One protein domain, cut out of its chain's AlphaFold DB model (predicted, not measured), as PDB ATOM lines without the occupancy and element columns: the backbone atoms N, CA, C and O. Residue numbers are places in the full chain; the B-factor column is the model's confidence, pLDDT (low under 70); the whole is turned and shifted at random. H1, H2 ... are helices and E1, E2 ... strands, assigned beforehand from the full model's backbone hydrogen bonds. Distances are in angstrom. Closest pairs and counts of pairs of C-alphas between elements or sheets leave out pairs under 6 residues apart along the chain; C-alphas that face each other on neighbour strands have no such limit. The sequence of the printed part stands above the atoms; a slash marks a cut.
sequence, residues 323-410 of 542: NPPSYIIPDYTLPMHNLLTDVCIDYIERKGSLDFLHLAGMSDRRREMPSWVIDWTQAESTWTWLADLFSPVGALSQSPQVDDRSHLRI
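This is residues 323 to 410 of the 542 residues of the protein "HET domain-containing protein" of Periconia macrospinosa (UniProt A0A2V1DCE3). What is seen first? There is little regular structure: H1 lies in the middle, with residues 323 to 335 on one side and long loops with short H2 and H3 on the other, while a small hairpin, E1 and E2, sits near residues 344 to 349. What is it made of? The 88 printed residues hold three named helices, then two antiparallel strands; the class is mostly helix, with 31 residues in named elements. The whole is compact, radius of gyration of the C-alphas 13.2 A, spans 38 by 28 by 28 A.

What is near the first helix? H1, residues 336 to 351, and H2, residues 355 to 359, are near each other, with 5 pairs of C-alphas within 10 A. The closest C-alphas of H1 and E1, residues 401 to 403, are Ile 345 and Val 402, 7.1 A. How do the backbones pair? E1 and E2, residues 407 to 409, form an antiparallel hairpin, with N 401 and O 409 within hydrogen-bond range at 3.0 A. Every O i to N i+4 pair is within range in H1; H2 has 0 of 1, and 1 of 2 O i to N i+3 pairs.

Where does H1 begin? C-alpha 336 is at (-27.299, -30.491, -39.285), and H1 is 22.3 A long. Where does E2 end? C-alpha 409 is at (-25.070, -9.207, -31.071).

Which links are long? H2 to H3, residues 381 to 384, and H3 to E1; the printed part has no cut. Where is confidence low? Residues 361 to 365 and 379 to 398 have pLDDT under 70.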
ATOM      1  N   ASN A 323     -45.843 -20.726 -43.717       92.12
ATOM      2  CA  ASN A 323     -46.573 -19.630 -44.339       92.12
ATOM      3  C   ASN A 323     -46.063 -18.283 -43.786       92.12
ATOM      4  O   ASN A 323     -46.199 -18.062 -42.585       92.12
ATOM      5  N   PRO A 324     -45.485 -17.386 -44.611       91.69
ATOM      6  CA  PRO A 324     -45.137 -17.608 -46.016       91.69
ATOM      7  C   PRO A 324     -44.126 -18.762 -46.176       91.69
ATOM      8  O   PRO A 324     -43.502 -19.161 -45.190       91.69
ATOM      9  N   PRO A 325     -43.936 -19.298 -47.397       89.94
ATOM     10  CA  PRO A 325     -42.945 -20.340 -47.639       89.94
ATOM     11  C   PRO A 325     -41.558 -19.958 -47.102       89.94
ATOM     12  O   PRO A 325     -41.086 -18.830 -47.293       89.94
ATOM     13  N   SER A 326     -40.907 -20.893 -46.412       89.56
ATOM     14  CA  SER A 326     -39.530 -20.720 -45.944       89.56
ATOM     15  C   SER A 326     -38.556 -20.588 -47.123       89.56
ATOM     16  O   SER A 326     -38.779 -21.149 -48.195       89.56
ATOM     17  N   TYR A 327     -37.460 -19.845 -46.919       88.50
ATOM     18  CA  TYR A 327     -36.360 -19.761 -47.893       88.50
ATOM     19  C   TYR A 327     -35.397 -20.950 -47.794       88.50
ATOM     20  O   TYR A 327     -34.520 -21.092 -48.644       88.50
ATOM     21  N   ILE A 328     -35.542 -21.799 -46.771       89.44
ATOM     22  CA  ILE A 328     -34.723 -22.996 -46.600       89.44
ATOM     23  C   ILE A 328     -35.069 -23.987 -47.712       89.44
ATOM     24  O   ILE A 328     -36.213 -24.422 -47.850       89.44
ATOM     25  N   ILE A 329     -34.056 -24.361 -48.490       86.81
ATOM     26  CA  ILE A 329     -34.165 -25.351 -49.563       86.81
ATOM     27  C   ILE A 329     -33.592 -26.677 -49.049       86.81
ATOM     28  O   ILE A 329     -32.491 -26.663 -48.494       86.81
ATOM     29  N   PRO A 330     -34.288 -27.816 -49.230       89.69
ATOM     30  CA  PRO A 330     -33.764 -29.117 -48.836       89.69
ATOM     31  C   PRO A 330     -32.408 -29.445 -49.478       89.69
ATOM     32  O   PRO A 330     -32.312 -29.650 -50.686       89.69
ATOM     33  N   ASP A 331     -31.378 -29.550 -48.645       88.06
ATOM     34  CA  ASP A 331     -30.051 -30.057 -48.984       88.06
ATOM     35  C   ASP A 331     -29.619 -31.081 -47.926       88.06
ATOM     36  O   ASP A 331     -29.303 -30.735 -46.787       88.06
ATOM     37  N   TYR A 332     -29.634 -32.362 -48.291       87.81
ATOM     38  CA  TYR A 332     -29.242 -33.462 -47.402       87.81
ATOM     39  C   TYR A 332     -27.719 -33.609 -47.253       87.81
ATOM     40  O   TYR A 332     -27.260 -34.454 -46.486       87.81
ATOM     41  N   THR A 333     -26.927 -32.813 -47.979       90.88
ATOM     42  CA  THR A 333     -25.466 -32.757 -47.827       90.88
ATOM     43  C   THR A 333     -25.026 -31.726 -46.786       90.88
ATOM     44  O   THR A 333     -23.896 -31.794 -46.293       90.88
ATOM     45  N   LEU A 334     -25.920 -30.804 -46.408       90.69
ATOM     46  CA  LEU A 334     -25.661 -29.778 -45.406       90.69
ATOM     47  C   LEU A 334     -25.567 -30.402 -43.999       90.69
ATOM     48  O   LEU A 334     -26.484 -31.110 -43.576       90.69
ATOM     49  N   PRO A 335     -24.504 -30.122 -43.222       92.44
ATOM     50  CA  PRO A 335     -24.424 -30.568 -41.837       92.44
ATOM     51  C   PRO A 335     -25.571 -30.018 -40.981       92.44
ATOM     52  O   PRO A 335     -25.891 -28.831 -41.051       92.44
ATOM     53  N   MET A 336     -26.126 -30.850 -40.094       90.88
ATOM     54  CA  MET A 336     -27.299 -30.491 -39.285       90.88
ATOM     55  C   MET A 336     -27.107 -29.221 -38.439       90.88
ATOM     56  O   MET A 336     -28.026 -28.416 -38.314       90.88
ATOM     57  N   HIS A 337     -25.904 -28.981 -37.905       89.69
ATOM     58  CA  HIS A 337     -25.616 -27.762 -37.141       89.69
ATOM     59  C   HIS A 337     -25.783 -26.482 -37.976       89.69
ATOM     60  O   HIS A 337     -26.240 -25.469 -37.449       89.69
ATOM     61  N   ASN A 338     -25.463 -26.524 -39.274       92.31
ATOM     62  CA  ASN A 338     -25.652 -25.387 -40.173       92.31
ATOM     63  C   ASN A 338     -27.133 -25.172 -40.474       92.31
ATOM     64  O   ASN A 338     -27.589 -24.037 -40.400       92.31
ATOM     65  N   LEU A 339     -27.880 -26.254 -40.721       93.12
ATOM     66  CA  LEU A 339     -29.325 -26.197 -40.953       93.12
ATOM     67  C   LEU A 339     -30.076 -25.599 -39.752       93.12
ATOM     68  O   LEU A 339     -30.907 -24.711 -39.915       93.12
ATOM     69  N   LEU A 340     -29.754 -26.040 -38.534       91.44
ATOM     70  CA  LEU A 340     -30.339 -25.496 -37.302       91.44
ATOM     71  C   LEU A 340     -29.956 -24.027 -37.073       91.44
ATOM     72  O   LEU A 340     -30.784 -23.236 -36.614       91.44
ATOM     73  N   THR A 341     -28.722 -23.656 -37.426       91.94
ATOM     74  CA  THR A 341     -28.273 -22.258 -37.398       91.94
ATOM     75  C   THR A 341     -29.098 -21.417 -38.370       91.94
ATOM     76  O   THR A 341     -29.606 -20.375 -37.970       91.94
ATOM     77  N   ASP A 342     -29.317 -21.895 -39.598       92.06
ATOM     78  CA  ASP A 342     -30.117 -21.197 -40.612       92.06
ATOM     79  C   ASP A 342     -31.577 -21.012 -40.171       92.06
ATOM     80  O   ASP A 342     -32.130 -19.929 -40.341       92.06
ATOM     81  N   VAL A 343     -32.178 -22.011 -39.512       92.50
ATOM     82  CA  VAL A 343     -33.524 -21.892 -38.916       92.50
ATOM     83  C   VAL A 343     -33.589 -20.781 -37.863       92.50
ATOM     84  O   VAL A 343     -34.562 -20.025 -37.827       92.50
ATOM     85  N   CYS A 344     -32.580 -20.682 -36.992       91.12
ATOM     86  CA  CYS A 344     -32.557 -19.660 -35.947       91.12
ATOM     87  C   CYS A 344     -32.294 -18.264 -36.531       91.12
ATOM     88  O   CYS A 344     -32.947 -17.314 -36.111       91.12
ATOM     89  N   ILE A 345     -31.398 -18.134 -37.517       91.06
ATOM     90  CA  ILE A 345     -31.150 -16.866 -38.227       91.06
ATOM     91  C   ILE A 345     -32.426 -16.381 -38.919       91.06
ATOM     92  O   ILE A 345     -32.837 -15.249 -38.685       91.06
ATOM     93  N   ASP A 346     -33.095 -17.245 -39.691       90.25
ATOM     94  CA  ASP A 346     -34.345 -16.914 -40.396       90.25
ATOM     95  C   ASP A 346     -35.420 -16.424 -39.408       90.25
ATOM     96  O   ASP A 346     -36.100 -15.430 -39.669       90.25
ATOM     97  N   TYR A 347     -35.514 -17.041 -38.221       89.88
ATOM     98  CA  TYR A 347     -36.437 -16.595 -37.173       89.88
ATOM     99  C   TYR A 347     -36.078 -15.214 -36.615       89.88
ATOM    100  O   TYR A 347     -36.954 -14.354 -36.516       89.88
ATOM    101  N   ILE A 348     -34.804 -14.973 -36.288       88.44
ATOM    102  CA  ILE A 348     -34.329 -13.667 -35.805       88.44
ATOM    103  C   ILE A 348     -34.632 -12.577 -36.839       88.44
ATOM    104  O   ILE A 348     -35.174 -11.531 -36.489       88.44
ATOM    105  N   GLU A 349     -34.304 -12.821 -38.105       86.88
ATOM    106  CA  GLU A 349     -34.432 -11.832 -39.176       86.88
ATOM    107  C   GLU A 349     -35.892 -11.520 -39.515       86.88
ATOM    108  O   GLU A 349     -36.236 -10.356 -39.728       86.88
ATOM    109  N   ARG A 350     -36.771 -12.532 -39.544       86.19
ATOM    110  CA  ARG A 350     -38.184 -12.340 -39.911       86.19
ATOM    111  C   ARG A 350     -39.064 -11.907 -38.752       86.19
ATOM    112  O   ARG A 350     -39.947 -11.075 -38.943       86.19
ATOM    113  N   LYS A 351     -38.875 -12.500 -37.571       85.19
ATOM    114  CA  LYS A 351     -39.722 -12.237 -36.399       85.19
ATOM    115  C   LYS A 351     -39.159 -11.142 -35.503       85.19
ATOM    116  O   LYS A 351     -39.905 -10.591 -34.701       85.19
ATOM    117  N   GLY A 352     -37.862 -10.834 -35.604       81.81
ATOM    118  CA  GLY A 352     -37.200  -9.896 -34.694       81.81
ATOM    119  C   GLY A 352     -37.207 -10.367 -33.237       81.81
ATOM    120  O   GLY A 352     -37.048  -9.546 -32.337       81.81
ATOM    121  N   SER A 353     -37.426 -11.666 -33.004       80.69
ATOM    122  CA  SER A 353     -37.579 -12.260 -31.678       80.69
ATOM    123  C   SER A 353     -36.385 -13.147 -31.330       80.69
ATOM    124  O   SER A 353     -35.789 -13.810 -32.180       80.69
ATOM    125  N   LEU A 354     -36.063 -13.155 -30.040       81.81
ATOM    126  CA  LEU A 354     -35.091 -14.042 -29.410       81.81
ATOM    127  C   LEU A 354     -35.757 -14.887 -28.319       81.81
ATOM    128  O   LEU A 354     -35.071 -15.399 -27.434       81.81
ATOM    129  N   ASP A 355     -37.088 -15.022 -28.352       77.94
ATOM    130  CA  ASP A 355     -37.843 -15.701 -27.295       77.94
ATOM    131  C   ASP A 355     -37.356 -17.123 -27.075       77.94
ATOM    132  O   ASP A 355     -37.441 -17.651 -25.980       77.94
ATOM    133  N   PHE A 356     -36.749 -17.719 -28.092       78.50
ATOM    134  CA  PHE A 356     -36.188 -19.048 -28.045       78.50
ATOM    135  C   PHE A 356     -34.952 -19.214 -27.160       78.50
ATOM    136  O   PHE A 356     -34.642 -20.338 -26.782       78.50
ATOM    137  N   LEU A 357     -34.244 -18.142 -26.794       80.50
ATOM    138  CA  LEU A 357     -32.968 -18.251 -26.077       80.50
ATOM    139  C   LEU A 357     -33.066 -18.982 -24.731       80.50
ATOM    140  O   LEU A 357     -32.068 -19.544 -24.298       80.50
ATOM    141  N   HIS A 358     -34.241 -19.054 -24.097       73.56
ATOM    142  CA  HIS A 358     -34.417 -19.873 -22.889       73.56
ATOM    143  C   HIS A 358     -34.196 -21.377 -23.143       73.56
ATOM    144  O   HIS A 358     -33.838 -22.098 -22.219       73.56
ATOM    145  N   LEU A 359     -34.362 -21.846 -24.386       73.00
ATOM    146  CA  LEU A 359     -34.069 -23.221 -24.804       73.00
ATOM    147  C   LEU A 359     -32.591 -23.416 -25.170       73.00
ATOM    148  O   LEU A 359     -32.107 -24.550 -25.224       73.00
ATOM    149  N   ALA A 360     -31.862 -22.328 -25.438       73.06
ATOM    150  CA  ALA A 360     -30.449 -22.388 -25.780       73.06
ATOM    151  C   ALA A 360     -29.641 -22.786 -24.530       73.06
ATOM    152  O   ALA A 360     -29.420 -21.988 -23.625       73.06
ATOM    153  N   GLY A 361     -29.211 -24.051 -24.478       64.81
ATOM    154  CA  GLY A 361     -28.463 -24.625 -23.352       64.81
ATOM    155  C   GLY A 361     -29.226 -25.657 -22.518       64.81
ATOM    156  O   GLY A 361     -28.650 -26.193 -21.576       64.81
ATOM    157  N   MET A 362     -30.481 -25.965 -22.867       61.75
ATOM    158  CA  MET A 362     -31.264 -27.013 -22.194       61.75
ATOM    159  C   MET A 362     -30.938 -28.435 -22.673       61.75
ATOM    160  O   MET A 362     -31.266 -29.398 -21.988       61.75
ATOM    161  N   SER A 363     -30.301 -28.575 -23.837       62.53
ATOM    162  CA  SER A 363     -29.901 -29.859 -24.422       62.53
ATOM    163  C   SER A 363     -28.386 -29.953 -24.618       62.53
ATOM    164  O   SER A 363     -27.687 -28.932 -24.635       62.53
ATOM    165  N   ASP A 364     -27.876 -31.177 -24.799       64.31
ATOM    166  CA  ASP A 364     -26.475 -31.430 -25.147       64.31
ATOM    167  C   ASP A 364     -26.156 -30.801 -26.512       64.31
ATOM    168  O   ASP A 364     -26.342 -31.379 -27.588       64.31
ATOM    169  N   ARG A 365     -25.666 -29.559 -26.474       68.75
ATOM    170  CA  ARG A 365     -25.350 -28.795 -27.679       68.75
ATOM    171  C   ARG A 365     -24.231 -29.482 -28.459       68.75
ATOM    172  O   ARG A 365     -23.162 -29.782 -27.916       68.75
ATOM    173  N   ARG A 366     -24.421 -29.633 -29.772       79.38
ATOM    174  CA  ARG A 366     -23.337 -30.027 -30.687       79.38
ATOM    175  C   ARG A 366     -22.205 -29.004 -30.586       79.38
ATOM    176  O   ARG A 366     -22.446 -27.798 -30.560       79.38
ATOM    177  N   ARG A 367     -20.956 -29.463 -30.500       78.00
ATOM    178  CA  ARG A 367     -19.806 -28.582 -30.205       78.00
ATOM    179  C   ARG A 367     -19.570 -27.536 -31.292       78.00
ATOM    180  O   ARG A 367     -19.022 -26.480 -31.001       78.00
ATOM    181  N   GLU A 368     -19.977 -27.860 -32.509       85.81
ATOM    182  CA  GLU A 368     -19.865 -27.061 -33.721       85.81
ATOM    183  C   GLU A 368     -20.931 -25.956 -33.800       85.81
ATOM    184  O   GLU A 368     -20.783 -25.030 -34.592       85.81
ATOM    185  N   MET A 369     -21.997 -26.032 -32.991       86.25
ATOM    186  CA  MET A 369     -23.071 -25.038 -32.991       86.25
ATOM    187  C   MET A 369     -22.712 -23.812 -32.140       86.25
ATOM    188  O   MET A 369     -22.206 -23.973 -31.017       86.25
ATOM    189  N   PRO A 370     -23.040 -22.592 -32.613       88.56
ATOM    190  CA  PRO A 370     -22.997 -21.393 -31.784       88.56
ATOM    191  C   PRO A 370     -23.849 -21.550 -30.521       88.56
ATOM    192  O   PRO A 370     -24.852 -22.262 -30.514       88.56
ATOM    193  N   SER A 371     -23.468 -20.870 -29.439       85.06
ATOM    194  CA  SER A 371     -24.100 -21.054 -28.125       85.06
ATOM    195  C   SER A 371     -25.571 -20.658 -28.057       85.06
ATOM    196  O   SER A 371     -26.280 -21.166 -27.194       85.06
ATOM    197  N   TRP A 372     -26.009 -19.776 -28.948       86.69
ATOM    198  CA  TRP A 372     -27.372 -19.266 -29.023       86.69
ATOM    199  C   TRP A 372     -28.288 -20.114 -29.922       86.69
ATOM    200  O   TRP A 372     -29.493 -19.898 -29.914       86.69
ATOM    201  N   VAL A 373     -27.752 -21.072 -30.690       88.31
ATOM    202  CA  VAL A 373     -28.550 -21.919 -31.593       88.31
ATOM    203  C   VAL A 373     -29.138 -23.104 -30.828       88.31
ATOM    204  O   VAL A 373     -28.450 -23.747 -30.033       88.31
ATOM    205  N   ILE A 374     -30.402 -23.423 -31.105       84.75
ATOM    206  CA  ILE A 374     -31.121 -24.537 -30.474       84.75
ATOM    207  C   ILE A 374     -31.000 -25.804 -31.308       84.75
ATOM    208  O   ILE A 374     -31.183 -25.784 -32.527       84.75
ATOM    209  N   ASP A 375     -30.765 -26.923 -30.624       82.81
ATOM    210  CA  ASP A 375     -30.873 -28.249 -31.219       82.81
ATOM    211  C   ASP A 375     -32.269 -28.847 -30.989       82.81
ATOM    212  O   ASP A 375     -32.532 -29.515 -29.986       82.81
ATOM    213  N   TRP A 376     -33.174 -28.606 -31.943       74.88
ATOM    214  CA  TRP A 376     -34.551 -29.118 -31.919       74.88
ATOM    215  C   TRP A 376     -34.649 -30.640 -31.990       74.88
ATOM    216  O   TRP A 376     -35.713 -31.177 -31.697       74.88
ATOM    217  N   THR A 377     -33.574 -31.343 -32.365       75.25
ATOM    218  CA  THR A 377     -33.575 -32.813 -32.358       75.25
ATOM    219  C   THR A 377     -33.401 -33.383 -30.956       75.25
ATOM    220  O   THR A 377     -33.555 -34.584 -30.762       75.25
ATOM    221  N   GLN A 378     -33.035 -32.539 -29.991       71.38
ATOM    222  CA  GLN A 378     -32.796 -32.915 -28.599       71.38
ATOM    223  C   GLN A 378     -33.686 -32.146 -27.614       71.38
ATOM    224  O   GLN A 378     -33.671 -32.435 -26.420       71.38
ATOM    225  N   ALA A 379     -34.437 -31.150 -28.088       60.81
ATOM    226  CA  ALA A 379     -35.364 -30.394 -27.262       60.81
ATOM    227  C   ALA A 379     -36.602 -31.246 -26.938       60.81
ATOM    228  O   ALA A 379     -37.349 -31.630 -27.838       60.81
ATOM    229  N   GLU A 380     -36.852 -31.525 -25.657       59.47
ATOM    230  CA  GLU A 380     -38.104 -32.173 -25.247       59.47
ATOM    231  C   GLU A 380     -39.272 -31.177 -25.371       59.47
ATOM    232  O   GLU A 380     -39.168 -30.023 -24.950       59.47
ATOM    233  N   SER A 381     -40.420 -31.617 -25.903       55.69
ATOM    234  CA  SER A 381     -41.648 -30.789 -25.982       55.69
ATOM    235  C   SER A 381     -42.101 -30.188 -24.649       55.69
ATOM    236  O   SER A 381     -42.758 -29.154 -24.613       55.69
ATOM    237  N   THR A 382     -41.759 -30.824 -23.534       55.72
ATOM    238  CA  THR A 382     -42.064 -30.347 -22.185       55.72
ATOM    239  C   THR A 382     -41.303 -29.085 -21.818       55.72
ATOM    240  O   THR A 382     -41.594 -28.506 -20.782       55.72
ATOM    241  N   TRP A 383     -40.362 -28.631 -22.636       57.25
ATOM    242  CA  TRP A 383     -39.698 -27.345 -22.450       57.25
ATOM    243  C   TRP A 383     -40.211 -26.286 -23.413       57.25
ATOM    244  O   TRP A 383     -40.133 -25.099 -23.126       57.25
ATOM    245  N   THR A 384     -40.790 -26.693 -24.539       56.84
ATOM    246  CA  THR A 384     -41.140 -25.761 -25.610       56.84
ATOM    247  C   THR A 384     -42.347 -24.877 -25.301       56.84
ATOM    248  O   THR A 384     -42.475 -23.810 -25.900       56.84
ATOM    249  N   TRP A 385     -43.199 -25.274 -24.356       58.41
ATOM    250  CA  TRP A 385     -44.351 -24.482 -23.913       58.41
ATOM    251  C   TRP A 385     -43.978 -23.427 -22.850       58.41
ATOM    252  O   TRP A 385     -44.700 -22.446 -22.694       58.41
ATOM    253  N   LEU A 386     -42.834 -23.558 -22.159       55.72
ATOM    254  CA  LEU A 386     -42.317 -22.487 -21.285       55.72
ATOM    255  C   LEU A 386     -42.049 -21.199 -22.062       55.72
ATOM    256  O   LEU A 386     -42.192 -20.109 -21.510       55.72
ATOM    257  N   ALA A 387     -41.718 -21.338 -23.348       54.28
ATOM    258  CA  ALA A 387     -41.562 -20.237 -24.287       54.28
ATOM    259  C   ALA A 387     -42.772 -19.303 -24.331       54.28
ATOM    260  O   ALA A 387     -42.619 -18.120 -24.614       54.28
ATOM    261  N   ASP A 388     -43.969 -19.833 -24.076       56.62
ATOM    262  CA  ASP A 388     -45.207 -19.063 -24.156       56.62
ATOM    263  C   ASP A 388     -45.496 -18.310 -22.840       56.62
ATOM    264  O   ASP A 388     -46.329 -17.404 -22.808       56.62
ATOM    265  N   LEU A 389     -44.795 -18.654 -21.751       55.50
ATOM    266  CA  LEU A 389     -44.923 -18.018 -20.434       55.50
ATOM    267  C   LEU A 389     -43.793 -17.041 -20.120       55.50
ATOM    268  O   LEU A 389     -44.002 -16.071 -19.390       55.50
ATOM    269  N   PHE A 390     -42.602 -17.297 -20.658       57.78
ATOM    270  CA  PHE A 390     -41.415 -16.492 -20.422       57.78
ATOM    271  C   PHE A 390     -40.895 -15.956 -21.743       57.78
ATOM    272  O   PHE A 390     -40.324 -16.690 -22.543       57.78
ATOM    273  N   SER A 391     -41.029 -14.645 -21.929       59.84
ATOM    274  CA  SER A 391     -40.243 -13.943 -22.932       59.84
ATOM    275  C   SER A 391     -38.958 -13.448 -22.257       59.84
ATOM    276  O   SER A 391     -39.028 -12.550 -21.411       59.84
ATOM    277  N   PRO A 392     -37.775 -14.010 -22.583       55.66
ATOM    278  CA  PRO A 392     -36.494 -13.497 -22.091       55.66
ATOM    279  C   PRO A 392     -36.196 -12.076 -22.603       55.66
ATOM    280  O   PRO A 392     -35.180 -11.482 -22.246       55.66
ATOM    281  N   VAL A 393     -37.050 -11.541 -23.479       57.50
ATOM    282  CA  VAL A 393     -36.785 -10.380 -24.313       57.50
ATOM    283  C   VAL A 393     -37.947  -9.405 -24.149       57.50
ATOM    284  O   VAL A 393     -38.997  -9.535 -24.765       57.50
ATOM    285  N   GLY A 394     -37.769  -8.395 -23.295       57.22
ATOM    286  CA  GLY A 394     -38.701  -7.264 -23.236       57.22
ATOM    287  C   GLY A 394     -38.726  -6.470 -24.552       57.22
ATOM    288  O   GLY A 394     -38.097  -6.848 -25.537       57.22
ATOM    289  N   ALA A 395     -39.408  -5.320 -24.577       57.56
ATOM    290  CA  ALA A 395     -39.363  -4.419 -25.731       57.56
ATOM    291  C   ALA A 395     -37.907  -4.015 -26.038       57.56
ATOM    292  O   ALA A 395     -37.318  -3.184 -25.343       57.56
ATOM    293  N   LEU A 396     -37.312  -4.643 -27.054       58.25
ATOM    294  CA  LEU A 396     -35.936  -4.395 -27.455       58.25
ATOM    295  C   LEU A 396     -35.799  -2.963 -27.970       58.25
ATOM    296  O   LEU A 396     -36.546  -2.523 -28.843       58.25
ATOM    297  N   SER A 397     -34.800  -2.244 -27.464       59.62
ATOM    298  CA  SER A 397     -34.425  -0.931 -27.997       59.62
ATOM    299  C   SER A 397     -33.660  -1.034 -29.322       59.62
ATOM    300  O   SER A 397     -33.612  -0.060 -30.073       59.62
ATOM    301  N   GLN A 398     -33.070  -2.199 -29.621       69.69
ATOM    302  CA  GLN A 398     -32.329  -2.494 -30.849       69.69
ATOM    303  C   GLN A 398     -32.611  -3.918 -31.329       69.69
ATOM    304  O   GLN A 398     -32.661  -4.846 -30.523       69.69
ATOM    305  N   SER A 399     -32.753  -4.092 -32.643       76.12
ATOM    306  CA  SER A 399     -32.937  -5.413 -33.242       76.12
ATOM    307  C   SER A 399     -31.677  -6.275 -33.078       76.12
ATOM    308  O   SER A 399     -30.571  -5.759 -33.270       76.12
ATOM    309  N   PRO A 400     -31.822  -7.574 -32.760       83.19
ATOM    310  CA  PRO A 400     -30.707  -8.516 -32.763       83.19
ATOM    311  C   PRO A 400     -30.002  -8.553 -34.119       83.19
ATOM    312  O   PRO A 400     -30.643  -8.439 -35.164       83.19
ATOM    313  N   GLN A 401     -28.683  -8.740 -34.101       83.88
ATOM    314  CA  GLN A 401     -27.868  -8.899 -35.307       83.88
ATOM    315  C   GLN A 401     -27.047 -10.181 -35.223       83.88
ATOM    316  O   GLN A 401     -26.448 -10.463 -34.188       83.88
ATOM    317  N   VAL A 402     -26.995 -10.938 -36.315       86.62
ATOM    318  CA  VAL A 402     -26.130 -12.116 -36.430       86.62
ATOM    319  C   VAL A 402     -24.939 -11.763 -37.316       86.62
ATOM    320  O   VAL A 402     -25.116 -11.432 -38.486       86.62
ATOM    321  N   ASP A 403     -23.731 -11.861 -36.769       85.06
ATOM    322  CA  ASP A 403     -22.480 -11.695 -37.508       85.06
ATOM    323  C   ASP A 403     -21.894 -13.054 -37.875       85.06
ATOM    324  O   ASP A 403     -21.781 -13.955 -37.032       85.06
ATOM    325  N   ASP A 404     -21.474 -13.193 -39.135       83.81
ATOM    326  CA  ASP A 404     -20.706 -14.334 -39.642       83.81
ATOM    327  C   ASP A 404     -21.277 -15.705 -39.216       83.81
ATOM    328  O   ASP A 404     -20.526 -16.635 -38.910       83.81
ATOM    329  N   ARG A 405     -22.616 -15.811 -39.126       87.12
ATOM    330  CA  ARG A 405     -23.403 -16.986 -38.672       87.12
ATOM    331  C   ARG A 405     -23.038 -17.542 -37.285       87.12
ATOM    332  O   ARG A 405     -23.571 -18.569 -36.880       87.12
ATOM    333  N   SER A 406     -22.135 -16.895 -36.560       87.00
ATOM    334  CA  SER A 406     -21.482 -17.452 -35.371       87.00
ATOM    335  C   SER A 406     -21.694 -16.586 -34.139       87.00
ATOM    336  O   SER A 406     -21.876 -17.118 -33.044       87.00
ATOM    337  N   HIS A 407     -21.747 -15.268 -34.308       89.31
ATOM    338  CA  HIS A 407     -21.875 -14.329 -33.203       89.31
ATOM    339  C   HIS A 407     -23.239 -13.645 -33.256       89.31
ATOM    340  O   HIS A 407     -23.639 -13.112 -34.284       89.31
ATOM    341  N   LEU A 408     -23.955 -13.664 -32.135       89.31
ATOM    342  CA  LEU A 408     -25.217 -12.955 -31.964       89.31
ATOM    343  C   LEU A 408     -24.950 -11.691 -31.137       89.31
ATOM    344  O   LEU A 408     -24.553 -11.782 -29.975       89.31
ATOM    345  N   ARG A 409     -25.157 -10.515 -31.733       87.06
ATOM    346  CA  ARG A 409     -25.070  -9.207 -31.071       87.06
ATOM    347  C   ARG A 409     -26.451  -8.752 -30.618       87.06
ATOM    348  O   ARG A 409     -27.372  -8.630 -31.427       87.06
ATOM    349  N   ILE A 410     -26.573  -8.473 -29.322       84.50
ATOM    350  CA  ILE A 410     -27.816  -8.040 -28.673       84.50
ATOM    351  C   ILE A 410     -27.542  -6.920 -27.672       84.50
ATOM    352  O   ILE A 410     -26.456  -6.837 -27.099       84.50
TER     353      ILE A 410